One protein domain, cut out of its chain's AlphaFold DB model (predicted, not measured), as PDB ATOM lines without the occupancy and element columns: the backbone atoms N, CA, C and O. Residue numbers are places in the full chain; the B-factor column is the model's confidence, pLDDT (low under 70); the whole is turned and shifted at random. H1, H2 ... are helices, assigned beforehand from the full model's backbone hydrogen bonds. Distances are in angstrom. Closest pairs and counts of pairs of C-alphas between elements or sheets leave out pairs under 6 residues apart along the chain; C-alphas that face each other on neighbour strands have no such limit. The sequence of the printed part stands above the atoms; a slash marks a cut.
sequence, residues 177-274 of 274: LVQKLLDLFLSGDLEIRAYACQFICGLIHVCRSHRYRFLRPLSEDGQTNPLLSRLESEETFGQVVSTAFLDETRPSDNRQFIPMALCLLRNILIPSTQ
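What this domain is: This is residues 177 to 274 of the 274 residues of an uncharacterized protein of Sparganum proliferum (UniProt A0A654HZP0). Four helices, H1, H2, H4 and H5, form an up-and-down bundle, each running against the one before, with short H3 packed on H1 and H2. Residues 213 to 223 and 246 to 252 stick out at opposite ends of this rod, 49 by 22 by 21 A. The printed part, 98 residues with five named helices, H1 to H5 in order, and no named strand, is all helix and only just compact, close to loose, with a radius of gyration of the C-alphas of 14.7 A.

How they stand to each other: Start at H1, residues 177 to 187; it touches H2, residues 190 to 213, as a hairpin, closest at the C-alphas of Phe 185 and Arg 193, 4.3 A. H4, residues 234 to 246, and H5, residues 254 to 269, form another, with C-alphas Ala 244 and Ile 258 closest, 6.1 A. H2 and H4 are apart. O i to N i+4 pairs are all within hydrogen-bond range in H1, H2, H4 and H3, residues 226 to 231, and 10 of 12 in H5.

Where its parts are: Find C-alpha 177 at (124.885, 151.592, 162.901), where H1 begins. H2 spans 34.1 A, H5 21.1 A, ending at C-alpha 269, (136.318, 136.103, 159.424).

The domain as a whole: The printed part has no cut; the H2 to H3 link is long. Look for pLDDT under 70 at residues 212, 215 to 223, 248 to 254 and 271 to 274.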
ATOM      1  N   LEU A 177     123.617 151.379 162.188       97.81
ATOM      2  CA  LEU A 177     124.885 151.592 162.901       97.81
ATOM      3  C   LEU A 177     126.090 151.028 162.131       97.81
ATOM      4  O   LEU A 177     127.101 151.709 161.988       97.81
ATOM      5  N   VAL A 178     125.981 149.798 161.615       96.81
ATOM      6  CA  VAL A 178     127.090 149.137 160.905       96.81
ATOM      7  C   VAL A 178     127.469 149.898 159.640       96.81
ATOM      8  O   VAL A 178     128.651 150.149 159.438       96.81
ATOM      9  N   GLN A 179     126.492 150.308 158.826       96.94
ATOM     10  CA  GLN A 179     126.781 151.043 157.595       96.94
ATOM     11  C   GLN A 179     127.433 152.394 157.904       96.94
ATOM     12  O   GLN A 179     128.468 152.706 157.333       96.94
ATOM     13  N   LYS A 180     126.912 153.144 158.883       97.12
ATOM     14  CA  LYS A 180     127.490 154.437 159.292       97.12
ATOM     15  C   LYS A 180     128.936 154.296 159.790       97.12
ATOM     16  O   LYS A 180     129.787 155.118 159.464       97.12
ATOM     17  N   LEU A 181     129.234 153.243 160.556       96.88
ATOM     18  CA  LEU A 181     130.600 152.943 161.001       96.88
ATOM     19  C   LEU A 181     131.518 152.550 159.840       96.88
ATOM     20  O   LEU A 181     132.680 152.954 159.824       96.88
ATOM     21  N   LEU A 182     131.018 151.768 158.880       95.75
ATOM     22  CA  LEU A 182     131.771 151.427 157.675       95.75
ATOM     23  C   LEU A 182     132.059 152.674 156.846       95.75
ATOM     24  O   LEU A 182     133.194 152.853 156.423       95.75
ATOM     25  N   ASP A 183     131.097 153.577 156.687       95.06
ATOM     26  CA  ASP A 183     131.302 154.826 155.956       95.06
ATOM     27  C   ASP A 183     132.423 155.666 156.597       95.06
ATOM     28  O   ASP A 183     133.324 156.129 155.890       95.06
ATOM     29  N   LEU A 184     132.442 155.775 157.936       93.44
ATOM     30  CA  LEU A 184     133.545 156.405 158.676       93.44
ATOM     31  C   LEU A 184     134.879 155.680 158.463       93.44
ATOM     32  O   LEU A 184     135.906 156.317 158.244       93.44
ATOM     33  N   PHE A 185     134.881 154.350 158.510       93.88
ATOM     34  CA  PHE A 185     136.091 153.555 158.324       93.88
ATOM     35  C   PHE A 185     136.660 153.670 156.900       93.88
ATOM     36  O   PHE A 185     137.872 153.725 156.707       93.88
ATOM     37  N   LEU A 186     135.802 153.701 155.885       91.06
ATOM     38  CA  LEU A 186     136.205 153.665 154.481       91.06
ATOM     39  C   LEU A 186     136.546 155.057 153.937       91.06
ATOM     40  O   LEU A 186     137.466 155.194 153.118       91.06
ATOM     41  N   SER A 187     135.848 156.089 154.413       87.31
ATOM     42  CA  SER A 187     135.939 157.456 153.881       87.31
ATOM     43  C   SER A 187     136.528 158.475 154.855       87.31
ATOM     44  O   SER A 187     136.868 159.574 154.424       87.31
ATOM     45  N   GLY A 188     136.665 158.133 156.137       84.50
ATOM     46  CA  GLY A 188     137.249 159.014 157.145       84.50
ATOM     47  C   GLY A 188     138.761 159.181 157.004       84.50
ATOM     48  O   GLY A 188     139.444 158.393 156.332       84.50
ATOM     49  N   ASP A 189     139.273 160.206 157.685       87.94
ATOM     50  CA  ASP A 189     140.706 160.403 157.883       87.94
ATOM     51  C   ASP A 189     141.315 159.300 158.766       87.94
ATOM     52  O   ASP A 189     140.633 158.377 159.217       87.94
ATOM     53  N   LEU A 190     142.627 159.362 158.987       88.31
ATOM     54  CA  LEU A 190     143.351 158.337 159.732       88.31
ATOM     55  C   LEU A 190     142.791 158.103 161.145       88.31
ATOM     56  O   LEU A 190     142.658 156.951 161.561       88.31
ATOM     57  N   GLU A 191     142.497 159.174 161.880       89.38
ATOM     58  CA  GLU A 191     142.062 159.091 163.277       89.38
ATOM     59  C   GLU A 191     140.635 158.549 163.359       89.38
ATOM     60  O   GLU A 191     140.385 157.563 164.056       89.38
ATOM     61  N   ILE A 192     139.720 159.102 162.558       90.12
ATOM     62  CA  ILE A 192     138.331 158.642 162.450       90.12
ATOM     63  C   ILE A 192     138.284 157.173 162.024       90.12
ATOM     64  O   ILE A 192     137.522 156.378 162.582       90.12
ATOM     65  N   ARG A 193     139.138 156.781 161.076       91.88
ATOM     66  CA  ARG A 193     139.257 155.395 160.620       91.88
ATOM     67  C   ARG A 193     139.724 154.463 161.730       91.88
ATOM     68  O   ARG A 193     139.184 153.364 161.857       91.88
ATOM     69  N   ALA A 194     140.694 154.884 162.538       92.19
ATOM     70  CA  ALA A 194     141.158 154.105 163.679       92.19
ATOM     71  C   ALA A 194     140.042 153.922 164.719       92.19
ATOM     72  O   ALA A 194     139.806 152.789 165.151       92.19
ATOM     73  N   TYR A 195     139.300 154.988 165.047       93.19
ATOM     74  CA  TYR A 195     138.146 154.914 165.950       93.19
ATOM     75  C   TYR A 195     137.062 153.974 165.417       93.19
ATOM     76  O   TYR A 195     136.618 153.075 166.134       93.19
ATOM     77  N   ALA A 196     136.686 154.110 164.142       94.94
ATOM     78  CA  ALA A 196     135.717 153.235 163.490       94.94
ATOM     79  C   ALA A 196     136.172 151.771 163.490       94.94
ATOM     80  O   ALA A 196     135.419 150.895 163.908       94.94
ATOM     81  N   CYS A 197     137.423 151.497 163.112       94.81
ATOM     82  CA  CYS A 197     137.979 150.147 163.122       94.81
ATOM     83  C   CYS A 197     137.941 149.526 164.523       94.81
ATOM     84  O   CYS A 197     137.496 148.388 164.683       94.81
ATOM     85  N   GLN A 198     138.406 150.259 165.538       94.38
ATOM     86  CA  GLN A 198     138.424 149.784 166.919       94.38
ATOM     87  C   GLN A 198     137.005 149.499 167.417       94.38
ATOM     88  O   GLN A 198     136.766 148.455 168.027       94.38
ATOM     89  N   PHE A 199     136.063 150.395 167.120       96.00
ATOM     90  CA  PHE A 199     134.682 150.248 167.545       96.00
ATOM     91  C   PHE A 199     133.982 149.071 166.853       96.00
ATOM     92  O   PHE A 199     133.353 148.252 167.517       96.00
ATOM     93  N   ILE A 200     134.154 148.901 165.538       96.38
ATOM     94  CA  ILE A 200     133.594 147.754 164.807       96.38
ATOM     95  C   ILE A 200     134.156 146.432 165.354       96.38
ATOM     96  O   ILE A 200     133.395 145.502 165.632       96.38
ATOM     97  N   CYS A 201     135.473 146.342 165.569       95.00
ATOM     98  CA  CYS A 201     136.099 145.151 166.149       95.00
ATOM     99  C   CYS A 201     135.559 144.843 167.556       95.00
ATOM    100  O   CYS A 201     135.257 143.688 167.866       95.00
ATOM    101  N   GLY A 202     135.395 145.864 168.401       94.69
ATOM    102  CA  GLY A 202     134.819 145.694 169.733       94.69
ATOM    103  C   GLY A 202     133.343 145.287 169.695       94.69
ATOM    104  O   GLY A 202     132.945 144.405 170.455       94.69
ATOM    105  N   LEU A 203     132.540 145.817 168.766       94.81
ATOM    106  CA  LEU A 203     131.155 145.378 168.558       94.81
ATOM    107  C   LEU A 203     131.069 143.900 168.163       94.81
ATOM    108  O   LEU A 203     130.245 143.175 168.726       94.81
ATOM    109  N   ILE A 204     131.926 143.438 167.243       92.88
ATOM    110  CA  ILE A 204     132.017 142.018 166.867       92.88
ATOM    111  C   ILE A 204     132.339 141.177 168.104       92.88
ATOM    112  O   ILE A 204     131.662 140.180 168.371       92.88
ATOM    113  N   HIS A 205     133.338 141.593 168.888       91.44
ATOM    114  CA  HIS A 205     133.715 140.902 170.116       91.44
ATOM    115  C   HIS A 205     132.543 140.820 171.103       91.44
ATOM    116  O   HIS A 205     132.188 139.722 171.520       91.44
ATOM    117  N   VAL A 206     131.899 141.942 171.434       90.81
ATOM    118  CA  VAL A 206     130.755 141.990 172.361       90.81
ATOM    119  C   VAL A 206     129.623 141.088 171.872       90.81
ATOM    120  O   VAL A 206     129.121 140.253 172.626       90.81
ATOM    121  N   CYS A 207     129.254 141.192 170.596       89.56
ATOM    122  CA  CYS A 207     128.171 140.401 170.024       89.56
ATOM    123  C   CYS A 207     128.448 138.891 170.060       89.56
ATOM    124  O   CYS A 207     127.541 138.108 170.355       89.56
ATOM    125  N   ARG A 208     129.691 138.472 169.798       87.31
ATOM    126  CA  ARG A 208     130.111 137.068 169.903       87.31
ATOM    127  C   ARG A 208     130.199 136.602 171.351       87.31
ATOM    128  O   ARG A 208     129.697 135.530 171.664       87.31
ATOM    129  N   SER A 209     130.765 137.403 172.249       85.38
ATOM    130  CA  SER A 209     130.868 137.080 173.676       85.38
ATOM    131  C   SER A 209     129.493 136.825 174.297       85.38
ATOM    132  O   SER A 209     129.320 135.855 175.037       85.38
ATOM    133  N   HIS A 210     128.476 137.609 173.929       80.19
ATOM    134  CA  HIS A 210     127.096 137.370 174.369       80.19
ATOM    135  C   HIS A 210     126.479 136.090 173.795       80.19
ATOM    136  O   HIS A 210     125.724 135.422 174.502       80.19
ATOM    137  N   ARG A 211     126.847 135.677 172.573       71.06
ATOM    138  CA  ARG A 211     126.449 134.368 172.017       71.06
ATOM    139  C   ARG A 211     126.860 133.218 172.942       71.06
ATOM    140  O   ARG A 211     126.095 132.274 173.110       71.06
ATOM    141  N   TYR A 212     128.034 133.320 173.567       65.88
ATOM    142  CA  TYR A 212     128.522 132.328 174.527       65.88
ATOM    143  C   TYR A 212     127.965 132.545 175.939       65.88
ATOM    144  O   TYR A 212     127.594 131.576 176.594       65.88
ATOM    145  N   ARG A 213     127.847 133.799 176.400       71.50
ATOM    146  CA  ARG A 213     127.371 134.151 177.754       71.50
ATOM    147  C   ARG A 213     125.974 133.616 178.057       71.50
ATOM    148  O   ARG A 213     125.711 133.217 179.186       71.50
ATOM    149  N   PHE A 214     125.081 133.619 177.071       72.88
ATOM    150  CA  PHE A 214     123.697 133.184 177.258       72.88
ATOM    151  C   PHE A 214     123.468 131.684 176.977       72.88
ATOM    152  O   PHE A 214     122.322 131.253 177.052       72.88
ATOM    153  N   LEU A 215     124.531 130.906 176.686       61.97
ATOM    154  CA  LEU A 215     124.565 129.432 176.562       61.97
ATOM    155  C   LEU A 215     123.272 128.808 175.996       61.97
ATOM    156  O   LEU A 215     122.557 128.091 176.698       61.97
ATOM    157  N   ARG A 216     122.961 129.072 174.720       61.69
ATOM    158  CA  ARG A 216     121.753 128.528 174.079       61.69
ATOM    159  C   ARG A 216     121.987 127.155 173.433       61.69
ATOM    160  O   ARG A 216     123.005 126.964 172.765       61.69
ATOM    161  N   PRO A 217     121.036 126.212 173.571       49.44
ATOM    162  CA  PRO A 217     120.954 125.040 172.708       49.44
ATOM    163  C   PRO A 217     120.655 125.469 171.262       49.44
ATOM    164  O   PRO A 217     119.785 126.308 171.038       49.44
ATOM    165  N   LEU A 218     121.319 124.835 170.291       49.78
ATOM    166  CA  LEU A 218     121.184 125.046 168.832       49.78
ATOM    167  C   LEU A 218     119.730 125.011 168.297       49.78
ATOM    168  O   LEU A 218     119.462 125.384 167.162       49.78
ATOM    169  N   SER A 219     118.765 124.534 169.086       48.12
ATOM    170  CA  SER A 219     117.354 124.418 168.703       48.12
ATOM    171  C   SER A 219     116.543 125.716 168.833       48.12
ATOM    172  O   SER A 219     115.440 125.777 168.299       48.12
ATOM    173  N   GLU A 220     117.050 126.746 169.523       49.50
ATOM    174  CA  GLU A 220     116.386 128.059 169.669       49.50
ATOM    175  C   GLU A 220     117.030 129.175 168.817       49.50
ATOM    176  O   GLU A 220     116.850 130.366 169.088       49.50
ATOM    177  N   ASP A 221     117.757 128.802 167.761       50.56
ATOM    178  CA  ASP A 221     118.485 129.694 166.839       50.56
ATOM    179  C   ASP A 221     117.584 130.625 165.988       50.56
ATOM    180  O   ASP A 221     118.061 131.333 165.103       50.56
ATOM    181  N   GLY A 222     116.276 130.689 166.259       50.66
ATOM    182  CA  GLY A 222     115.328 131.518 165.506       50.66
ATOM    183  C   GLY A 222     115.507 133.034 165.672       50.66
ATOM    184  O   GLY A 222     114.966 133.792 164.874       50.66
ATOM    185  N   GLN A 223     116.253 133.497 166.682       57.44
ATOM    186  CA  GLN A 223     116.591 134.917 166.855       57.44
ATOM    187  C   GLN A 223     118.104 135.102 166.761       57.44
ATOM    188  O   GLN A 223     118.814 135.175 167.769       57.44
ATOM    189  N   THR A 224     118.594 135.143 165.526       74.19
ATOM    190  CA  THR A 224     119.968 135.533 165.220       74.19
ATOM    191  C   THR A 224     120.187 136.985 165.640       74.19
ATOM    192  O   THR A 224     119.282 137.813 165.550       74.19
ATOM    193  N   ASN A 225     121.379 137.307 166.147       87.94
ATOM    194  CA  ASN A 225     121.745 138.692 166.436       87.94
ATOM    195  C   ASN A 225     121.856 139.451 165.095       87.94
ATOM    196  O   ASN A 225     122.830 139.218 164.374       87.94
ATOM    197  N   PRO A 226     120.915 140.357 164.758       91.38
ATOM    198  CA  PRO A 226     120.884 140.990 163.440       91.38
ATOM    199  C   PRO A 226     122.084 141.915 163.219       91.38
ATOM    200  O   PRO A 226     122.582 142.024 162.101       91.38
ATOM    201  N   LEU A 227     122.587 142.535 164.293       93.00
ATOM    202  CA  LEU A 227     123.751 143.410 164.243       93.00
ATOM    203  C   LEU A 227     125.017 142.612 163.913       93.00
ATOM    204  O   LEU A 227     125.788 143.010 163.044       93.00
ATOM    205  N   LEU A 228     125.198 141.449 164.552       91.94
ATOM    206  CA  LEU A 228     126.313 140.550 164.249       91.94
ATOM    207  C   LEU A 228     126.216 139.993 162.828       91.94
ATOM    208  O   LEU A 228     127.204 140.012 162.106       91.94
ATOM    209  N   SER A 229     125.025 139.561 162.400       91.75
ATOM    210  CA  SER A 229     124.808 139.079 161.032       91.75
ATOM    211  C   SER A 229     125.141 140.141 159.981       91.75
ATOM    212  O   SER A 229     125.694 139.805 158.939       91.75
ATOM    213  N   ARG A 230     124.849 141.422 160.248       94.25
ATOM    214  CA  ARG A 230     125.241 142.527 159.364       94.25
ATOM    215  C   ARG A 230     126.758 142.750 159.364       94.25
ATOM    216  O   ARG A 230     127.342 142.893 158.290       94.25
ATOM    217  N   LEU A 231     127.394 142.752 160.537       93.44
ATOM    218  CA  LEU A 231     128.852 142.893 160.685       93.44
ATOM    219  C   LEU A 231     129.628 141.783 159.959       93.44
ATOM    220  O   LEU A 231     130.645 142.058 159.332       93.44
ATOM    221  N   GLU A 232     129.130 140.548 160.015       91.88
ATOM    222  CA  GLU A 232     129.752 139.360 159.410       91.88
ATOM    223  C   GLU A 232     129.257 139.064 157.981       91.88
ATOM    224  O   GLU A 232     129.567 138.013 157.423       91.88
ATOM    225  N   SER A 233     128.473 139.963 157.381       93.50
ATOM    226  CA  SER A 233     127.899 139.743 156.050       93.50
ATOM    227  C   SER A 233     128.943 139.808 154.929       93.50
ATOM    228  O   SER A 233     129.929 140.547 155.005       93.50
ATOM    229  N   GLU A 234     128.679 139.082 153.836       92.75
ATOM    230  CA  GLU A 234     129.483 139.155 152.606       92.75
ATOM    231  C   GLU A 234     129.526 140.576 152.027       92.75
ATOM    232  O   GLU A 234     130.538 140.979 151.461       92.75
ATOM    233  N   GLU A 235     128.457 141.354 152.214       93.81
ATOM    234  CA  GLU A 235     128.385 142.760 151.813       93.81
ATOM    235  C   GLU A 235     129.421 143.608 152.566       93.81
ATOM    236  O   GLU A 235     130.262 144.248 151.934       93.81
ATOM    237  N   THR A 236     129.418 143.555 153.903       94.00
ATOM    238  CA  THR A 236     130.397 144.261 154.749       94.00
ATOM    239  C   THR A 236     131.825 143.851 154.394       94.00
ATOM    240  O   THR A 236     132.704 144.698 154.217       94.00
ATOM    241  N   PHE A 237     132.059 142.547 154.236       93.88
ATOM    242  CA  PHE A 237     133.354 142.015 153.825       93.88
ATOM    243  C   PHE A 237     133.790 142.569 152.457       93.88
ATOM    244  O   PHE A 237     134.908 143.066 152.309       93.88
ATOM    245  N   GLY A 238     132.897 142.531 151.464       93.19
ATOM    246  CA  GLY A 238     133.151 143.009 150.107       93.19
ATOM    247  C   GLY A 238     133.437 144.509 150.037       93.19
ATOM    248  O   GLY A 238     134.356 144.918 149.324       93.19
ATOM    249  N   GLN A 239     132.718 145.333 150.807       93.38
ATOM    250  CA  GLN A 239     132.962 146.780 150.893       93.38
ATOM    251  C   GLN A 239     134.371 147.091 151.427       93.38
ATOM    252  O   GLN A 239     135.088 147.917 150.854       93.38
ATOM    253  N   VAL A 240     134.806 146.389 152.481       92.75
ATOM    254  CA  VAL A 240     136.154 146.563 153.047       92.75
ATOM    255  C   VAL A 240     137.226 146.101 152.062       92.75
ATOM    256  O   VAL A 240     138.198 146.823 151.846       92.75
ATOM    257  N   VAL A 241     137.055 144.934 151.432       91.56
ATOM    258  CA  VAL A 241     138.045 144.399 150.483       91.56
ATOM    259  C   VAL A 241     138.185 145.290 149.249       91.56
ATOM    260  O   VAL A 241     139.302 145.621 148.856       91.56
ATOM    261  N   SER A 242     137.063 145.693 148.653       90.12
ATOM    262  CA  SER A 242     137.068 146.531 147.451       90.12
ATOM    263  C   SER A 242     137.752 147.871 147.701       90.12
ATOM    264  O   SER A 242     138.673 148.232 146.975       90.12
ATOM    265  N   THR A 243     137.387 148.558 148.779       87.94
ATOM    266  CA  THR A 243     137.953 149.875 149.089       87.94
ATOM    267  C   THR A 243     139.418 149.797 149.530       87.94
ATOM    268  O   THR A 243     140.204 150.676 149.195       87.94
ATOM    269  N   ALA A 244     139.809 148.775 150.299       86.00
ATOM    270  CA  ALA A 244     141.166 148.691 150.847       86.00
ATOM    271  C   ALA A 244     142.204 148.117 149.876       86.00
ATOM    272  O   ALA A 244     143.385 148.435 150.009       86.00
ATOM    273  N   PHE A 245     141.793 147.257 148.938       84.94
ATOM    274  CA  PHE A 245     142.730 146.511 148.091       84.94
ATOM    275  C   PHE A 245     142.503 146.672 146.590       84.94
ATOM    276  O   PHE A 245     143.424 146.385 145.830       84.94
ATOM    277  N   LEU A 246     141.309 147.087 146.153       82.25
ATOM    278  CA  LEU A 246     140.973 147.195 144.727       82.25
ATOM    279  C   LEU A 246     140.853 148.648 144.245       82.25
ATOM    280  O   LEU A 246     140.858 148.883 143.039       82.25
ATOM    281  N   ASP A 247     140.759 149.621 145.156       79.69
ATOM    282  CA  ASP A 247     140.733 151.041 144.806       79.69
ATOM    283  C   ASP A 247     142.154 151.572 144.538       79.69
ATOM    284  O   ASP A 247     142.900 151.955 145.444       79.69
ATOM    285  N   GLU A 248     142.540 151.603 143.260       67.88
ATOM    286  CA  GLU A 248     143.849 152.098 142.809       67.88
ATOM    287  C   GLU A 248     144.016 153.622 142.964       67.88
ATOM    288  O   GLU A 248     145.120 154.145 142.787       67.88
ATOM    289  N   THR A 249     142.958 154.359 143.325       68.94
ATOM    290  CA  THR A 249     142.999 155.827 143.421       68.94
ATOM    291  C   THR A 249     143.635 156.355 144.714       68.94
ATOM    292  O   THR A 249     143.921 157.550 144.803       68.94
ATOM    293  N   ARG A 250     143.925 155.489 145.702       63.38
ATOM    294  CA  ARG A 250     144.422 155.876 147.045       63.38
ATOM    295  C   ARG A 250     145.793 155.278 147.436       63.38
ATOM    296  O   ARG A 250     145.941 154.734 148.530       63.38
ATOM    297  N   PRO A 251     146.852 155.391 146.612       53.72
ATOM    298  CA  PRO A 251     148.116 154.687 146.862       53.72
ATOM    299  C   PRO A 251     148.887 155.158 148.114       53.72
ATOM    300  O   PRO A 251     149.669 154.381 148.666       53.72
ATOM    301  N   SER A 252     148.694 156.399 148.584       56.25
ATOM    302  CA  SER A 252     149.413 156.962 149.742       56.25
ATOM    303  C   SER A 252     148.803 156.610 151.106       56.25
ATOM    304  O   SER A 252     149.558 156.472 152.069       56.25
ATOM    305  N   ASP A 253     147.485 156.392 151.191       61.69
ATOM    306  CA  ASP A 253     146.789 155.991 152.433       61.69
ATOM    307  C   ASP A 253     147.014 154.516 152.798       61.69
ATOM    308  O   ASP A 253     146.847 154.091 153.947       61.69
ATOM    309  N   ASN A 254     147.465 153.719 151.830       66.94
ATOM    310  CA  ASN A 254     147.576 152.270 151.945       66.94
ATOM    311  C   ASN A 254     148.472 151.792 153.095       66.94
ATOM    312  O   ASN A 254     148.202 150.746 153.680       66.94
ATOM    313  N   ARG A 255     149.517 152.540 153.478       77.38
ATOM    314  CA  ARG A 255     150.452 152.092 154.533       77.38
ATOM    315  C   ARG A 255     149.806 151.970 155.911       77.38
ATOM    316  O   ARG A 255     150.225 151.115 156.685       77.38
ATOM    317  N   GLN A 256     148.829 152.817 156.219       81.00
ATOM    318  CA  GLN A 256     148.135 152.811 157.510       81.00
ATOM    319  C   GLN A 256     146.729 152.222 157.387       81.00
ATOM    320  O   GLN A 256     146.276 151.538 158.304       81.00
ATOM    321  N   PHE A 257     146.076 152.388 156.234       86.81
ATOM    322  CA  PHE A 257     144.761 151.810 155.994       86.81
ATOM    323  C   PHE A 257     144.786 150.282 155.883       86.81
ATOM    324  O   PHE A 257     143.992 149.618 156.549       86.81
ATOM    325  N   ILE A 258     145.714 149.704 155.109       89.38
ATOM    326  CA  ILE A 258     145.750 148.250 154.882       89.38
ATOM    327  C   ILE A 258     145.866 147.464 156.199       89.38
ATOM    328  O   ILE A 258     145.080 146.535 156.387       89.38
ATOM    329  N   PRO A 259     146.762 147.807 157.150       91.50
ATOM    330  CA  PRO A 259     146.806 147.124 158.443       91.50
ATOM    331  C   PRO A 259     145.480 147.164 159.214       91.50
ATOM    332  O   PRO A 259     145.085 146.150 159.791       91.50
ATOM    333  N   MET A 260     144.769 148.297 159.199       92.75
ATOM    334  CA  MET A 260     143.458 148.413 159.846       92.75
ATOM    335  C   MET A 260     142.396 147.573 159.128       92.75
ATOM    336  O   MET A 260     141.643 146.857 159.782       92.75
ATOM    337  N   ALA A 261     142.381 147.578 157.792       92.31
ATOM    338  CA  ALA A 261     141.484 146.734 157.005       92.31
ATOM    339  C   ALA A 261     141.739 145.247 157.269       92.31
ATOM    340  O   ALA A 261     140.802 144.505 157.542       92.31
ATOM    341  N   LEU A 262     143.000 144.809 157.290       93.12
ATOM    342  CA  LEU A 262     143.362 143.436 157.649       93.12
ATOM    343  C   LEU A 262     142.939 143.087 159.081       93.12
ATOM    344  O   LEU A 262     142.445 141.984 159.316       93.12
ATOM    345  N   CYS A 263     143.099 144.012 160.033       93.62
ATOM    346  CA  CYS A 263     142.626 143.835 161.405       93.62
ATOM    347  C   CYS A 263     141.106 143.624 161.449       93.62
ATOM    348  O   CYS A 263     140.631 142.676 162.082       93.62
ATOM    349  N   LEU A 264     140.347 144.456 160.736       93.81
ATOM    350  CA  LEU A 264     138.897 144.350 160.662       93.81
ATOM    351  C   LEU A 264     138.457 143.041 159.991       93.81
ATOM    352  O   LEU A 264     137.669 142.295 160.565       93.81
ATOM    353  N   LEU A 265     139.020 142.707 158.827       94.00
ATOM    354  CA  LEU A 265     138.722 141.467 158.104       94.00
ATOM    355  C   LEU A 265     139.046 140.225 158.938       94.00
ATOM    356  O   LEU A 265     138.278 139.264 158.939       94.00
ATOM    357  N   ARG A 266     140.150 140.249 159.696       93.19
ATOM    358  CA  ARG A 266     140.483 139.184 160.644       93.19
ATOM    359  C   ARG A 266     139.381 139.014 161.689       93.19
ATOM    360  O   ARG A 266     139.000 137.883 161.964       93.19
ATOM    361  N   ASN A 267     138.879 140.106 162.265       91.50
ATOM    362  CA  ASN A 267     137.800 140.044 163.254       91.50
ATOM    363  C   ASN A 267     136.481 139.566 162.631       91.50
ATOM    364  O   ASN A 267     135.786 138.769 163.251       91.50
ATOM    365  N   ILE A 268     136.168 139.974 161.400       90.25
ATOM    366  CA  ILE A 268     134.989 139.497 160.662       90.25
ATOM    367  C   ILE A 268     135.074 137.982 160.424       90.25
ATOM    368  O   ILE A 268     134.155 137.253 160.781       90.25
ATOM    369  N   LEU A 269     136.191 137.492 159.878       86.31
ATOM    370  CA  LEU A 269     136.318 136.103 159.424       86.31
ATOM    371  C   LEU A 269     136.632 135.097 160.531       86.31
ATOM    372  O   LEU A 269     136.180 133.956 160.469       86.31
ATOM    373  N   ILE A 270     137.462 135.475 161.505       81.12
ATOM    374  CA  ILE A 270     137.961 134.541 162.516       81.12
ATOM    375  C   ILE A 270     137.091 134.684 163.763       81.12
ATOM    376  O   ILE A 270     137.134 135.748 164.387       81.12
ATOM    377  N   PRO A 271     136.337 133.643 164.168       66.44
ATOM    378  CA  PRO A 271     135.650 133.629 165.451       66.44
ATOM    379  C   PRO A 271     136.673 133.862 166.558       66.44
ATOM    380  O   PRO A 271     137.725 133.222 166.559       66.44
ATOM    381  N   SER A 272     136.384 134.772 167.485       57.03
ATOM    382  CA  SER A 272     137.236 135.014 168.647       57.03
ATOM    383  C   SER A 272     137.432 133.680 169.375       57.03
ATOM    384  O   SER A 272     136.490 133.169 169.980       57.03
ATOM    385  N   THR A 273     138.610 133.068 169.252       48.22
ATOM    386  CA  THR A 273     138.962 131.886 170.041       48.22
ATOM    387  C   THR A 273     138.944 132.310 171.501       48.22
ATOM    388  O   THR A 273     139.569 133.319 171.834       48.22
ATOM    389  N   GLN A 274     138.166 131.585 172.306       41.78
ATOM    390  CA  GLN A 274     138.077 131.751 173.758       41.78
ATOM    391  C   GLN A 274     139.457 131.779 174.414       41.78
ATOM    392  O   GLN A 274     140.338 131.018 173.951       41.78
TER     393      GLN A 274